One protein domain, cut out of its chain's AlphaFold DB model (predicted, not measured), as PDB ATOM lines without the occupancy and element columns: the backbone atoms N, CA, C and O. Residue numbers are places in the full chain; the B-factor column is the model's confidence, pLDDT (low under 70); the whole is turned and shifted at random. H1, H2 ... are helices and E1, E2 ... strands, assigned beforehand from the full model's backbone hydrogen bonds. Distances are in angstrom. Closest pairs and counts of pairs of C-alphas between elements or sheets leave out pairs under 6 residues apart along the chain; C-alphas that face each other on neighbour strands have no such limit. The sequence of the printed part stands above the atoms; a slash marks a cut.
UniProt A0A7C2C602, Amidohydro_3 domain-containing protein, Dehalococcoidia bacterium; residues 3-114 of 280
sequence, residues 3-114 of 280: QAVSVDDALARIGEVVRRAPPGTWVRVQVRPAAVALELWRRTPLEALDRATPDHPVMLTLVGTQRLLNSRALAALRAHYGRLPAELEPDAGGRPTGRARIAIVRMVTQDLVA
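Overview. This is residues 3 to 114 of the 280 residues of the protein "Amidohydro_3 domain-containing protein" of Dehalococcoidia bacterium (UniProt A0A7C2C602). A small, short-stranded sheet sits in the middle, with H1 over one face and H5 over the other; H2 lies beside the sheet, at its level. H3 and H4 only graze the sheet, and residues 82 to 101 make a long loop between H4 and H5. The printed part has 112 residues in the order H1 E1 H2 H3 E2 E3 H4 H5, mostly helix; the mixed sheet runs E1 E2 E3. It is compact, with a radius of gyration of the C-alphas of 13.0 A and spans of 38 by 33 by 24 A.

Along the chain. H1, residues 7 to 19, begins at C-alpha (24.118, 38.719, 18.230) and is 18.4 A long. E1, 27 to 32, is 16.2 A; H2 is 34 to 43, H3 46 to 52, E2 58 to 61 and E3 67 to 69. H4, 71 to 81, is 15.3 A; H5, 102 to 113, is 14.9 A and ends at (5.196, 32.712, 1.665).

Arrangement. E1 and E2 are parallel, with N 61 and O 29 2.7 A apart; E1, H2, H3 and E2 form a strand-helix-strand unit, two parallel strands joined through helices, with a right-handed crossover. E2 and E3 form an antiparallel hairpin, N 60 to O 68 being 2.8 A. H1 and H5 are on opposite faces, at heights of 9.4 A and 10.6 A over the sheet. H4 touches H5 about perpendicular, 83 degrees, closest at C-alphas 77 and 108, 7.0 A. Every O i to N i+4 pair is within hydrogen-bond range in H1 to H4, and 7 of 8 in H5.

Size, cuts and confidence. The farthest C-alphas, Val 5 and Gly 82, are 38.3 A apart. The printed part has no cut; the link H4 to H5 is long. No printed residue is under pLDDT 70.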
ATOM      1  N   GLN A   3      25.906  32.093   9.469       96.25
ATOM      2  CA  GLN A   3      26.815  31.698  10.542       96.25
ATOM      3  C   GLN A   3      27.299  32.980  11.206       96.25
ATOM      4  O   GLN A   3      27.789  33.859  10.500       96.25
ATOM      5  N   ALA A   4      27.122  33.089  12.514       95.69
ATOM      6  CA  ALA A   4      27.502  34.266  13.275       95.69
ATOM      7  C   ALA A   4      28.194  33.875  14.579       95.69
ATOM      8  O   ALA A   4      27.936  32.802  15.124       95.69
ATOM      9  N   VAL A   5      29.057  34.747  15.087       96.81
ATOM     10  CA  VAL A   5      29.787  34.527  16.349       96.81
ATOM     11  C   VAL A   5      29.181  35.286  17.532       96.81
ATOM     12  O   VAL A   5      29.462  34.961  18.682       96.81
ATOM     13  N   SER A   6      28.311  36.263  17.269       96.44
ATOM     14  CA  SER A   6      27.599  37.056  18.276       96.44
ATOM     15  C   SER A   6      26.229  37.512  17.754       96.44
ATOM     16  O   SER A   6      25.903  37.317  16.582       96.44
ATOM     17  N   VAL A   7      25.408  38.117  18.622       95.81
ATOM     18  CA  VAL A   7      24.118  38.719  18.230       95.81
ATOM     19  C   VAL A   7      24.309  39.861  17.233       95.81
ATOM     20  O   VAL A   7      23.602  39.904  16.227       95.81
ATOM     21  N   ASP A   8      25.276  40.743  17.475       96.25
ATOM     22  CA  ASP A   8      25.523  41.901  16.610       96.25
ATOM     23  C   ASP A   8      26.054  41.470  15.239       96.25
ATOM     24  O   ASP A   8      25.566  41.938  14.210       96.25
ATOM     25  N   ASP A   9      26.970  40.495  15.211       97.38
ATOM     26  CA  ASP A   9      27.448  39.874  13.970       97.38
ATOM     27  C   ASP A   9      26.294  39.196  13.211       97.38
ATOM     28  O   ASP A   9      26.174  39.323  11.991       97.38
ATOM     29  N   ALA A  10      25.373  38.536  13.925       97.00
ATOM     30  CA  ALA A  10      24.193  37.951  13.301       97.00
ATOM     31  C   ALA A  10      23.295  39.017  12.662       97.00
ATOM     32  O   ALA A  10      22.897  38.845  11.510       97.00
ATOM     33  N   LEU A  11      22.991  40.112  13.366       97.19
ATOM     34  CA  LEU A  11      22.166  41.205  12.840       97.19
ATOM     35  C   LEU A  11      22.820  41.880  11.627       97.19
ATOM     36  O   LEU A  11      22.138  42.111  10.627       97.19
ATOM     37  N   ALA A  12      24.133  42.121  11.667       97.06
ATOM     38  CA  ALA A  12      24.878  42.688  10.544       97.06
ATOM     39  C   ALA A  12      24.790  41.798   9.292       97.06
ATOM     40  O   ALA A  12      24.385  42.260   8.220       97.06
ATOM     41  N   ARG A  13      25.066  40.495   9.440       97.62
ATOM     42  CA  ARG A  13      24.988  39.509   8.347       97.62
ATOM     43  C   ARG A  13      23.568  39.304   7.833       97.62
ATOM     44  O   ARG A  13      23.365  39.113   6.636       97.62
ATOM     45  N   ILE A  14      22.568  39.335   8.714       97.06
ATOM     46  CA  ILE A  14      21.155  39.313   8.308       97.06
ATOM     47  C   ILE A  14      20.857  40.530   7.429       97.06
ATOM     48  O   ILE A  14      20.254  40.367   6.372       97.06
ATOM     49  N   GLY A  15      21.324  41.721   7.815       96.56
ATOM     50  CA  GLY A  15      21.161  42.932   7.013       96.56
ATOM     51  C   GLY A  15      21.820  42.842   5.637       96.56
ATOM     52  O   GLY A  15      21.238  43.284   4.651       96.56
ATOM     53  N   GLU A  16      22.990  42.208   5.523       96.00
ATOM     54  CA  GLU A  16      23.620  41.935   4.221       96.00
ATOM     55  C   GLU A  16      22.775  41.014   3.340       96.00
ATOM     56  O   GLU A  16      22.631  41.269   2.145       96.00
ATOM     57  N   VAL A  17      22.199  39.956   3.921       96.38
ATOM     58  CA  VAL A  17      21.299  39.047   3.197       96.38
ATOM     59  C   VAL A  17      20.057  39.794   2.719       96.38
ATOM     60  O   VAL A  17      19.653  39.619   1.573       96.38
ATOM     61  N   VAL A  18      19.473  40.639   3.572       95.75
ATOM     62  CA  VAL A  18      18.280  41.423   3.235       95.75
ATOM     63  C   VAL A  18      18.568  42.423   2.117       95.75
ATOM     64  O   VAL A  18      17.813  42.456   1.156       95.75
ATOM     65  N   ARG A  19      19.687  43.159   2.164       94.50
ATOM     66  CA  ARG A  19      20.062  44.123   1.106       94.50
ATOM     67  C   ARG A  19      20.279  43.489  -0.271       94.50
ATOM     68  O   ARG A  19      20.197  44.182  -1.278       94.50
ATOM     69  N   ARG A  20      20.600  42.194  -0.323       95.06
ATOM     70  CA  ARG A  20      20.792  41.444  -1.577       95.06
ATOM     71  C   ARG A  20      19.505  40.792  -2.084       95.06
ATOM     72  O   ARG A  20      19.512  40.229  -3.176       95.06
ATOM     73  N   ALA A  21      18.434  40.799  -1.292       95.88
ATOM     74  CA  ALA A  21      17.177  40.182  -1.681       95.88
ATOM     75  C   ALA A  21      16.438  41.055  -2.713       95.88
ATOM     76  O   ALA A  21      16.444  42.280  -2.593       95.88
ATOM     77  N   PRO A  22      15.761  40.458  -3.712       95.25
ATOM     78  CA  PRO A  22      14.954  41.223  -4.656       95.25
ATOM     79  C   PRO A  22      13.823  41.979  -3.938       95.25
ATOM     80  O   PRO A  22      13.149  41.366  -3.096       95.25
ATOM     81  N   PRO A  23      13.570  43.263  -4.258       91.69
ATOM     82  CA  PRO A  23      12.489  44.043  -3.655       91.69
ATOM     83  C   PRO A  23      11.139  43.317  -3.681       91.69
ATOM     84  O   PRO A  23      10.814  42.606  -4.630       91.69
ATOM     85  N   GLY A  24      10.348  43.481  -2.617       87.19
ATOM     86  CA  GLY A  24       9.017  42.869  -2.500       87.19
ATOM     87  C   GLY A  24       9.004  41.383  -2.114       87.19
ATOM     88  O   GLY A  24       7.929  40.809  -1.960       87.19
ATOM     89  N   THR A  25      10.164  40.751  -1.910       94.19
ATOM     90  CA  THR A  25      10.242  39.337  -1.506       94.19
ATOM     91  C   THR A  25      10.334  39.146   0.011       94.19
ATOM     92  O   THR A  25      10.892  39.977   0.734       94.19
ATOM     93  N   TRP A  26       9.809  38.016   0.496       97.00
ATOM     94  CA  TRP A  26      10.032  37.539   1.863       97.00
ATOM     95  C   TRP A  26      11.457  37.025   2.043       97.00
ATOM     96  O   TRP A  26      11.914  36.167   1.286       97.00
ATOM     97  N   VAL A  27      12.123  37.449   3.118       97.50
ATOM     98  CA  VAL A  27      13.465  36.965   3.458       97.50
ATOM     99  C   VAL A  27      13.396  36.026   4.659       97.50
ATOM    100  O   VAL A  27      12.961  36.381   5.755       97.50
ATOM    101  N   ARG A  28      13.847  34.784   4.462       96.06
ATOM    102  CA  ARG A  28      13.888  33.750   5.503       96.06
ATOM    103  C   ARG A  28      15.328  33.357   5.785       96.06
ATOM    104  O   ARG A  28      16.004  32.797   4.925       96.06
ATOM    105  N   VAL A  29      15.791  33.591   7.010       96.38
ATOM    106  CA  VAL A  29      17.190  33.343   7.383       96.38
ATOM    107  C   VAL A  29      17.265  32.363   8.539       96.38
ATOM    108  O   VAL A  29      16.773  32.638   9.621       96.38
ATOM    109  N   GLN A  30      17.921  31.221   8.340       96.50
ATOM    110  CA  GLN A  30      18.335  30.369   9.456       96.50
ATOM    111  C   GLN A  30      19.625  30.896  10.075       96.50
ATOM    112  O   GLN A  30      20.621  30.996   9.356       96.50
ATOM    113  N   VAL A  31      19.608  31.155  11.381       97.19
ATOM    114  CA  VAL A  31      20.771  31.616  12.150       97.19
ATOM    115  C   VAL A  31      21.452  30.438  12.845       97.19
ATOM    116  O   VAL A  31      20.792  29.523  13.344       97.19
ATOM    117  N   ARG A  32      22.785  30.440  12.844       95.62
ATOM    118  CA  ARG A  32      23.660  29.459  13.494       95.62
ATOM    119  C   ARG A  32      24.870  30.179  14.126       95.62
ATOM    120  O   ARG A  32      25.227  31.244  13.627       95.62
ATOM    121  N   PRO A  33      25.498  29.611  15.174       96.06
ATOM    122  CA  PRO A  33      25.132  28.375  15.868       96.06
ATOM    123  C   PRO A  33      23.888  28.555  16.756       96.06
ATOM    124  O   PRO A  33      23.352  29.652  16.897       96.06
ATOM    125  N   ALA A  34      23.404  27.457  17.345       93.06
ATOM    126  CA  ALA A  34      22.196  27.466  18.177       93.06
ATOM    127  C   ALA A  34      22.301  28.425  19.378       93.06
ATOM    128  O   ALA A  34      21.304  29.045  19.736       93.06
ATOM    129  N   ALA A  35      23.500  28.592  19.949       93.62
ATOM    130  CA  ALA A  35      23.749  29.525  21.049       93.62
ATOM    131  C   ALA A  35      23.451  30.984  20.656       93.62
ATOM    132  O   ALA A  35      22.695  31.662  21.346       93.62
ATOM    133  N   VAL A  36      23.949  31.436  19.499       96.00
ATOM    134  CA  VAL A  36      23.672  32.787  18.975       96.00
ATOM    135  C   VAL A  36      22.194  32.944  18.617       96.00
ATOM    136  O   VAL A  36      21.575  33.956  18.934       96.00
ATOM    137  N   ALA A  37      21.592  31.921  18.006       95.12
ATOM    138  CA  ALA A  37      20.169  31.932  17.679       95.12
ATOM    139  C   ALA A  37      19.266  32.042  18.926       95.12
ATOM    140  O   ALA A  37      18.243  32.724  18.887       95.12
ATOM    141  N   LEU A  38      19.636  31.386  20.028       92.06
ATOM    142  CA  LEU A  38      18.918  31.481  21.299       92.06
ATOM    143  C   LEU A  38      19.068  32.869  21.930       92.06
ATOM    144  O   LEU A  38      18.107  33.397  22.485       92.06
ATOM    145  N   GLU A  39      20.246  33.474  21.817       94.38
ATOM    146  CA  GLU A  39      20.477  34.813  22.345       94.38
ATOM    147  C   GLU A  39      19.714  35.890  21.561       94.38
ATOM    148  O   GLU A  39      19.099  36.767  22.169       94.38
ATOM    149  N   LEU A  40      19.627  35.759  20.231       94.81
ATOM    150  CA  LEU A  40      18.733  36.583  19.409       94.81
ATOM    151  C   LEU A  40      17.280  36.485  19.888       94.81
ATOM    152  O   LEU A  40      16.614  37.501  20.078       94.81
ATOM    153  N   TRP A  41      16.783  35.265  20.136       92.50
ATOM    154  CA  TRP A  41      15.428  35.078  20.663       92.50
ATOM    155  C   TRP A  41      15.230  35.817  21.988       92.50
ATOM    156  O   TRP A  41      14.187  36.430  22.197       92.50
ATOM    157  N   ARG A  42      16.206  35.760  22.898       90.44
ATOM    158  CA  ARG A  42      16.077  36.320  24.250       90.44
ATOM    159  C   ARG A  42      16.189  37.837  24.286       90.44
ATOM    160  O   ARG A  42      15.436  38.468  25.017       90.44
ATOM    161  N   ARG A  43      17.117  38.415  23.526       90.50
ATOM    162  CA  ARG A  43      17.562  39.797  23.749       90.50
ATOM    163  C   ARG A  43      17.264  40.761  22.627       90.50
ATOM    164  O   ARG A  43      17.358  41.957  22.864       90.50
ATOM    165  N   THR A  44      16.929  40.293  21.431       93.75
ATOM    166  CA  THR A  44      16.688  41.206  20.314       93.75
ATOM    167  C   THR A  44      15.303  41.839  20.451       93.75
ATOM    168  O   THR A  44      14.304  41.114  20.397       93.75
ATOM    169  N   PRO A  45      15.212  43.167  20.647       93.50
ATOM    170  CA  PRO A  45      13.945  43.872  20.547       93.50
ATOM    171  C   PRO A  45      13.538  43.999  19.072       93.50
ATOM    172  O   PRO A  45      14.389  43.961  18.176       93.50
ATOM    173  N   LEU A  46      12.240  44.161  18.819       95.31
ATOM    174  CA  LEU A  46      11.688  44.230  17.464       95.31
ATOM    175  C   LEU A  46      12.337  45.358  16.646       95.31
ATOM    176  O   LEU A  46      12.728  45.151  15.501       95.31
ATOM    177  N   GLU A  47      12.576  46.508  17.272       95.38
ATOM    178  CA  GLU A  47      13.160  47.692  16.644       95.38
ATOM    179  C   GLU A  47      14.607  47.460  16.181       95.38
ATOM    180  O   GLU A  47      15.049  48.037  15.188       95.38
ATOM    181  N   ALA A  48      15.369  46.616  16.888       95.75
ATOM    182  CA  ALA A  48      16.722  46.256  16.461       95.75
ATOM    183  C   ALA A  48      16.693  45.366  15.215       95.75
ATOM    184  O   ALA A  48      17.511  45.547  14.312       95.75
ATOM    185  N   LEU A  49      15.728  44.443  15.140       96.69
ATOM    186  CA  LEU A  49      15.522  43.641  13.941       96.69
ATOM    187  C   LEU A  49      15.047  44.508  12.769       96.69
ATOM    188  O   LEU A  49      15.544  44.339  11.659       96.69
ATOM    189  N   ASP A  50      14.141  45.456  13.006       97.62
ATOM    190  CA  ASP A  50      13.647  46.371  11.973       97.62
ATOM    191  C   ASP A  50      14.772  47.228  11.383       97.62
ATOM    192  O   ASP A  50      14.890  47.314  10.163       97.62
ATOM    193  N   ARG A  51      15.666  47.778  12.219       96.88
ATOM    194  CA  ARG A  51      16.848  48.519  11.737       96.88
ATOM    195  C   ARG A  51      17.766  47.666  10.863       96.88
ATOM    196  O   ARG A  51      18.321  48.166   9.891       96.88
ATOM    197  N   ALA A  52      17.930  46.388  11.200       95.81
ATOM    198  CA  ALA A  52      18.728  45.465  10.399       95.81
ATOM    199  C   ALA A  52      18.005  45.014   9.116       95.81
ATOM    200  O   ALA A  52      18.656  44.540   8.187       95.81
ATOM    201  N   THR A  53      16.673  45.125   9.060       96.62
ATOM    202  CA  THR A  53      15.837  44.542   8.000       96.62
ATOM    203  C   THR A  53      14.749  45.497   7.477       96.62
ATOM    204  O   THR A  53      13.575  45.121   7.412       96.62
ATOM    205  N   PRO A  54      15.103  46.732   7.078       94.81
ATOM    206  CA  PRO A  54      14.131  47.812   6.906       94.81
ATOM    207  C   PRO A  54      13.189  47.644   5.712       94.81
ATOM    208  O   PRO A  54      12.110  48.235   5.725       94.81
ATOM    209  N   ASP A  55      13.546  46.840   4.705       94.12
ATOM    210  CA  ASP A  55      12.880  46.876   3.391       94.12
ATOM    211  C   ASP A  55      12.059  45.625   3.054       94.12
ATOM    212  O   ASP A  55      11.253  45.640   2.126       94.12
ATOM    213  N   HIS A  56      12.194  44.547   3.832       97.56
ATOM    214  CA  HIS A  56      11.569  43.256   3.527       97.56
ATOM    215  C   HIS A  56      10.806  42.694   4.725       97.56
ATOM    216  O   HIS A  56      11.231  42.899   5.861       97.56
ATOM    217  N   PRO A  57       9.712  41.939   4.529       98.19
ATOM    218  CA  PRO A  57       9.189  41.080   5.580       98.19
ATOM    219  C   PRO A  57      10.184  39.943   5.854       98.19
ATOM    220  O   PRO A  57      10.572  39.194   4.952       98.19
ATOM    221  N   VAL A  58      10.620  39.829   7.111       98.06
ATOM    222  CA  VAL A  58      11.663  38.885   7.531       98.06
ATOM    223  C   VAL A  58      11.142  37.894   8.559       98.06
ATOM    224  O   VAL A  58      10.468  38.262   9.518       98.06
ATOM    225  N   MET A  59      11.529  36.628   8.383       97.81
ATOM    226  CA  MET A  59      11.386  35.588   9.397       97.81
ATOM    227  C   MET A  59      12.725  34.894   9.664       97.81
ATOM    228  O   MET A  59      13.255  34.160   8.822       97.81
ATOM    229  N   LEU A  60      13.242  35.060  10.879       97.31
ATOM    230  CA  LEU A  60      14.447  34.385  11.344       97.31
ATOM    231  C   LEU A  60      14.113  33.005  11.907       97.31
ATOM    232  O   LEU A  60      13.285  32.858  12.800       97.31
ATOM    233  N   THR A  61      14.789  31.983  11.394       95.19
ATOM    234  CA  THR A  61      14.786  30.616  11.912       95.19
ATOM    235  C   THR A  61      15.859  30.447  12.972       95.19
ATOM    236  O   THR A  61      17.047  30.419  12.648       95.19
ATOM    237  N   LEU A  62      15.414  30.339  14.226       92.88
ATOM    238  CA  LEU A  62      16.263  30.191  15.404       92.88
ATOM    239  C   LEU A  62      16.314  28.716  15.843       92.88
ATOM    240  O   LEU A  62      16.467  27.825  15.001       92.88
ATOM    241  N   VAL A  63      16.188  28.435  17.141       86.81
ATOM    242  CA  VAL A  63      16.181  27.071  17.686       86.81
ATOM    243  C   VAL A  63      14.771  26.472  17.699       86.81
ATOM    244  O   VAL A  63      13.782  27.153  17.971       86.81
ATOM    245  N   GLY A  64      14.663  25.182  17.368       85.12
ATOM    246  CA  GLY A  64      13.385  24.466  17.325       85.12
ATOM    247  C   GLY A  64      12.318  25.193  16.492       85.12
ATOM    248  O   GLY A  64      12.537  25.545  15.325       85.12
ATOM    249  N   THR A  65      11.164  25.439  17.112       85.62
ATOM    250  CA  THR A  65       9.993  26.096  16.504       85.62
ATOM    251  C   THR A  65       9.964  27.618  16.676       85.62
ATOM    252  O   THR A  65       9.017  28.259  16.225       85.62
ATOM    253  N   GLN A  66      10.982  28.209  17.307       89.31
ATOM    254  CA  GLN A  66      11.035  29.643  17.593       89.31
ATOM    255  C   GLN A  66      11.443  30.441  16.358       89.31
ATOM    256  O   GLN A  66      12.461  30.138  15.721       89.31
ATOM    257  N   ARG A  67      10.671  31.475  16.026       94.62
ATOM    258  CA  ARG A  67      10.978  32.410  14.941       94.62
ATOM    259  C   ARG A  67      10.880  33.850  15.411       94.62
ATOM    260  O   ARG A  67      10.017  34.169  16.219       94.62
ATOM    261  N   LEU A  68      11.734  34.710  14.871       96.69
ATOM    262  CA  LEU A  68      11.626  36.152  15.078       96.69
ATOM    263  C   LEU A  68      11.149  36.806  13.782       96.69
ATOM    264  O   LEU A  68      11.731  36.570  12.721       96.69
ATOM    265  N   LEU A  69      10.065  37.566  13.875       97.81
ATOM    266  CA  LEU A  69       9.442  38.314  12.790       97.81
ATOM    267  C   LEU A  69       9.731  39.800  12.972       97.81
ATOM    268  O   LEU A  69       9.673  40.294  14.095       97.81
ATOM    269  N   ASN A  70      10.006  40.504  11.878       97.56
ATOM    270  CA  ASN A  70      10.116  41.962  11.896       97.56
ATOM    271  C   ASN A  70       8.740  42.634  11.720       97.56
ATOM    272  O   ASN A  70       7.736  41.972  11.429       97.56
ATOM    273  N   SER A  71       8.674  43.957  11.860       97.50
ATOM    274  CA  SER A  71       7.419  44.714  11.791       97.50
ATOM    275  C   SER A  71       6.717  44.578  10.440       97.50
ATOM    276  O   SER A  71       5.490  44.505  10.395       97.50
ATOM    277  N   ARG A  72       7.460  44.453   9.332       97.81
ATOM    278  CA  ARG A  72       6.870  44.205   8.005       97.81
ATOM    279  C   ARG A  72       6.211  42.832   7.899       97.81
ATOM    280  O   ARG A  72       5.128  42.724   7.328       97.81
ATOM    281  N   ALA A  73       6.810  41.792   8.478       97.94
ATOM    282  CA  ALA A  73       6.197  40.465   8.542       97.94
ATOM    283  C   ALA A  73       4.921  40.468   9.403       97.94
ATOM    284  O   ALA A  73       3.920  39.854   9.032       97.94
ATOM    285  N   LEU A  74       4.926  41.200  10.522       97.50
ATOM    286  CA  LEU A  74       3.729  41.396  11.346       97.50
ATOM    287  C   LEU A  74       2.644  42.191  10.605       97.50
ATOM    288  O   LEU A  74       1.466  41.845  10.690       97.50
ATOM    289  N   ALA A  75       3.022  43.218   9.843       97.31
ATOM    290  CA  ALA A  75       2.095  43.978   9.011       97.31
ATOM    291  C   ALA A  75       1.448  43.093   7.934       97.31
ATOM    292  O   ALA A  75       0.235  43.153   7.760       97.31
ATOM    293  N   ALA A  76       2.218  42.213   7.285       97.75
ATOM    294  CA  ALA A  76       1.693  41.255   6.312       97.75
ATOM    295  C   ALA A  76       0.701  40.259   6.943       97.75
ATOM    296  O   ALA A  76      -0.369  40.022   6.386       97.75
ATOM    297  N   LEU A  77       1.004  39.736   8.140       96.50
ATOM    298  CA  LEU A  77       0.065  38.905   8.907       96.50
ATOM    299  C   LEU A  77      -1.229  39.660   9.226       96.50
ATOM    300  O   LEU A  77      -2.320  39.152   8.973       96.50
ATOM    301  N   ARG A  78      -1.122  40.885   9.755       96.19
ATOM    302  CA  ARG A  78      -2.295  41.707  10.076       96.19
ATOM    303  C   ARG A  78      -3.113  42.036   8.827       96.19
ATOM    304  O   ARG A  78      -4.332  41.999   8.909       96.19
ATOM    305  N   ALA A  79      -2.472  42.336   7.700       97.31
ATOM    306  CA  ALA A  79      -3.161  42.616   6.444       97.31
ATOM    307  C   ALA A  79      -3.930  41.390   5.927       97.31
ATOM    308  O   ALA A  79      -5.063  41.529   5.479       97.31
ATOM    309  N   HIS A  80      -3.350  40.192   6.041       96.00
ATOM    310  CA  HIS A  80      -3.980  38.958   5.570       96.00
ATOM    311  C   HIS A  80      -5.148  38.495   6.454       96.00
ATOM    312  O   HIS A  80      -6.203  38.135   5.942       96.00
ATOM    313  N   TYR A  81      -4.984  38.515   7.782       94.06
ATOM    314  CA  TYR A  81      -5.994  38.007   8.724       94.06
ATOM    315  C   TYR A  81      -6.892  39.098   9.333       94.06
ATOM    316  O   TYR A  81      -7.755  38.810  10.162       94.06
ATOM    317  N   GLY A  82      -6.652  40.369   9.009       94.38
ATOM    318  CA  GLY A  82      -7.310  41.534   9.616       94.38
ATOM    319  C   GLY A  82      -6.857  41.859  11.048       94.38
ATOM    320  O   GLY A  82      -7.195  42.914  11.582       94.38
ATOM    321  N   ARG A  83      -6.092  40.977  11.703       93.06
ATOM    322  CA  ARG A  83      -5.544  41.160  13.058       93.06
ATOM    323  C   ARG A  83      -4.322  40.268  13.288       93.06
ATOM    324  O   ARG A  83      -4.067  39.349  12.517       93.06
ATOM    325  N   LEU A  84      -3.576  40.530  14.361       93.56
ATOM    326  CA  LEU A  84      -2.489  39.647  14.795       93.56
ATOM    327  C   LEU A  84      -3.038  38.477  15.637       93.56
ATOM    328  O   LEU A  84      -4.026  38.676  16.352       93.56
ATOM    329  N   PRO A  85      -2.426  37.279  15.569       91.69
ATOM    330  CA  PRO A  85      -2.801  36.142  16.411       91.69
ATOM    331  C   PRO A  85      -2.645  36.443  17.905       91.69
ATOM    332  O   PRO A  85      -1.683  37.097  18.306       91.69
ATOM    333  N   ALA A  86      -3.546  35.914  18.733       88.25
ATOM    334  CA  ALA A  86      -3.547  36.115  20.186       88.25
ATOM    335  C   ALA A  86      -2.340  35.472  20.894       88.25
ATOM    336  O   ALA A  86      -1.971  35.892  21.986       88.25
ATOM    337  N   GLU A  87      -1.711  34.464  20.278       83.31
ATOM    338  CA  GLU A  87      -0.492  33.831  20.802       83.31
ATOM    339  C   GLU A  87       0.786  34.653  20.566       83.31
ATOM    340  O   GLU A  87       1.858  34.260  21.035       83.31
ATOM    341  N   LEU A  88       0.716  35.753  19.805       89.62
ATOM    342  CA  LEU A  88       1.878  36.603  19.585       89.62
ATOM    343  C   LEU A  88       2.246  37.292  20.900       89.62
ATOM    344  O   LEU A  88       1.465  38.070  21.437       89.62
ATOM    345  N   GLU A  89       3.446  37.005  21.398       82.25
ATOM    346  CA  GLU A  89       3.921  37.475  22.699       82.25
ATOM    347  C   GLU A  89       4.011  39.016  22.726       82.25
ATOM    348  O   GLU A  89       4.784  39.584  21.936       82.25
ATOM    349  N   PRO A  90       3.239  39.700  23.592       86.69
ATOM    350  CA  PRO A  90       3.375  41.135  23.788       86.69
ATOM    351  C   PRO A  90       4.535  41.456  24.742       86.69
ATOM    352  O   PRO A  90       4.905  40.645  25.590       86.69
ATOM    353  N   ASP A  91       5.101  42.654  24.614       85.81
ATOM    354  CA  ASP A  91       5.993  43.234  25.613       85.81
ATOM    355  C   ASP A  91       5.196  43.732  26.836       85.81
ATOM    356  O   ASP A  91       3.965  43.667  26.876       85.81
ATOM    357  N   ALA A  92       5.896  44.258  27.845       83.94
ATOM    358  CA  ALA A  92       5.263  44.800  29.051       83.94
ATOM    359  C   ALA A  92       4.282  45.962  28.773       83.94
ATOM    360  O   ALA A  92       3.402  46.222  29.587       83.94
ATOM    361  N   GLY A  93       4.419  46.645  27.631       84.06
ATOM    362  CA  GLY A  93       3.531  47.715  27.178       84.06
ATOM    363  C   GLY A  93       2.423  47.242  26.232       84.06
ATOM    364  O   GLY A  93       1.732  48.074  25.648       84.06
ATOM    365  N   GLY A  94       2.256  45.930  26.034       84.69
ATOM    366  CA  GLY A  94       1.236  45.366  25.149       84.69
ATOM    367  C   GLY A  94       1.585  45.408  23.656       84.69
ATOM    368  O   GLY A  94       0.740  45.075  22.822       84.69
ATOM    369  N   ARG A  95       2.805  45.808  23.280       88.81
ATOM    370  CA  ARG A  95       3.242  45.877  21.876       88.81
ATOM    371  C   ARG A  95       3.772  44.521  21.413       88.81
ATOM    372  O   ARG A  95       4.380  43.802  22.201       88.81
ATOM    373  N   PRO A  96       3.581  44.138  20.142       92.19
ATOM    374  CA  PRO A  96       4.055  42.849  19.656       92.19
ATOM    375  C   PRO A  96       5.586  42.777  19.658       92.19
ATOM    376  O   PRO A  96       6.256  43.692  19.193       92.19
ATOM    377  N   THR A  97       6.145  41.653  20.107       93.88
ATOM    378  CA  THR A  97       7.607  41.455  20.162       93.88
ATOM    379  C   THR A  97       8.214  40.839  18.898       93.88
ATOM    380  O   THR A  97       9.432  40.704  18.798       93.88
ATOM    381  N   GLY A  98       7.381  40.375  17.962       95.62
ATOM    382  CA  GLY A  98       7.824  39.591  16.802       95.62
ATOM    383  C   GLY A  98       8.180  38.132  17.118       95.62
ATOM    384  O   GLY A  98       8.495  37.367  16.207       95.62
ATOM    385  N   ARG A  99       8.109  37.705  18.385       93.62
ATOM    386  CA  ARG A  99       8.367  36.322  18.804       93.62
ATOM    387  C   ARG A  99       7.223  35.408  18.379       93.62
ATOM    388  O   ARG A  99       6.149  35.400  18.973       93.62
ATOM    389  N   ALA A 100       7.472  34.610  17.350       92.62
ATOM    390  CA  ALA A 100       6.509  33.690  16.770       92.62
ATOM    391  C   ALA A 100       6.825  32.234  17.134       92.62
ATOM    392  O   ALA A 100       7.972  31.776  17.087       92.62
ATOM    393  N   ARG A 101       5.767  31.489  17.466       87.62
ATOM    394  CA  ARG A 101       5.790  30.037  17.699       87.62
ATOM    395  C   ARG A 101       5.128  29.298  16.548       87.62
ATOM    396  O   ARG A 101       4.581  29.918  15.642       87.62
ATOM    397  N   ILE A 102       5.168  27.967  16.602       86.50
ATOM    398  CA  ILE A 102       4.839  27.094  15.470       86.50
ATOM    399  C   ILE A 102       3.520  27.426  14.756       86.50
ATOM    400  O   ILE A 102       3.518  27.407  13.529       86.50
ATOM    401  N   ALA A 103       2.453  27.790  15.476       87.25
ATOM    402  CA  ALA A 103       1.176  28.178  14.874       87.25
ATOM    403  C   ALA A 103       1.340  29.393  13.942       87.25
ATOM    404  O   ALA A 103       1.073  29.313  12.744       87.25
ATOM    405  N   ILE A 104       1.922  30.484  14.450       92.12
ATOM    406  CA  ILE A 104       2.222  31.698  13.673       92.12
ATOM    407  C   ILE A 104       3.219  31.397  12.543       92.12
ATOM    408  O   ILE A 104       3.103  31.928  11.442       92.12
ATOM    409  N   VAL A 105       4.192  30.513  12.778       92.69
ATOM    410  CA  VAL A 105       5.154  30.103  11.741       92.69
ATOM    411  C   VAL A 105       4.455  29.399  10.584       92.69
ATOM    412  O   VAL A 105       4.780  29.673   9.429       92.69
ATOM    413  N   ARG A 106       3.492  28.515  10.865       92.06
ATOM    414  CA  ARG A 106       2.669  27.867   9.836       92.06
ATOM    415  C   ARG A 106       1.846  28.900   9.077       92.06
ATOM    416  O   ARG A 106       1.891  28.884   7.857       92.06
ATOM    417  N   MET A 107       1.215  29.846   9.773       94.31
ATOM    418  CA  MET A 107       0.466  30.949   9.152       94.31
ATOM    419  C   MET A 107       1.337  31.749   8.175       94.31
ATOM    420  O   MET A 107       0.980  31.906   7.015       94.31
ATOM    421  N   VAL A 108       2.537  32.169   8.590       95.62
ATOM    422  CA  VAL A 108       3.471  32.874   7.694       95.62
ATOM    423  C   VAL A 108       3.893  31.986   6.522       95.62
ATOM    424  O   VAL A 108       3.823  32.392   5.367       95.62
ATOM    425  N   THR A 109       4.369  30.774   6.804       95.38
ATOM    426  CA  THR A 109       4.969  29.923   5.767       95.38
ATOM    427  C   THR A 109       3.963  29.408   4.750       95.38
ATOM    428  O   THR A 109       4.319  29.304   3.581       95.38
ATOM    429  N   GLN A 110       2.744  29.092   5.180       95.94
ATOM    430  CA  GLN A 110       1.723  28.468   4.346       95.94
ATOM    431  C   GLN A 110       0.797  29.509   3.708       95.94
ATOM    432  O   GLN A 110       0.502  29.370   2.530       95.94
ATOM    433  N   ASP A 111       0.409  30.579   4.407       96.06
ATOM    434  CA  ASP A 111      -0.543  31.547   3.834       96.06
ATOM    435  C   ASP A 111       0.131  32.747   3.156       96.06
ATOM    436  O   ASP A 111      -0.462  33.343   2.260       96.06
ATOM    437  N   LEU A 112       1.354  33.121   3.565       96.00
ATOM    438  CA  LEU A 112       2.010  34.348   3.074       96.00
ATOM    439  C   LEU A 112       3.229  34.108   2.183       96.00
ATOM    440  O   LEU A 112       3.573  34.979   1.386       96.00
ATOM    441  N   VAL A 113       3.923  32.981   2.356       95.56
ATOM    442  CA  VAL A 113       5.196  32.712   1.665       95.56
ATOM    443  C   VAL A 113       5.042  31.684   0.553       95.56
ATOM    444  O   VAL A 113       5.582  31.882  -0.533       95.56
ATOM    445  N   ALA A 114       4.390  30.556   0.825       95.44
ATOM    446  CA  ALA A 114       4.249  29.496  -0.162       95.44
ATOM    447  C   ALA A 114       3.139  29.826  -1.164       95.44
ATOM    448  O   ALA A 114       2.062  30.280  -0.782       95.44
TER     449      ALA A 114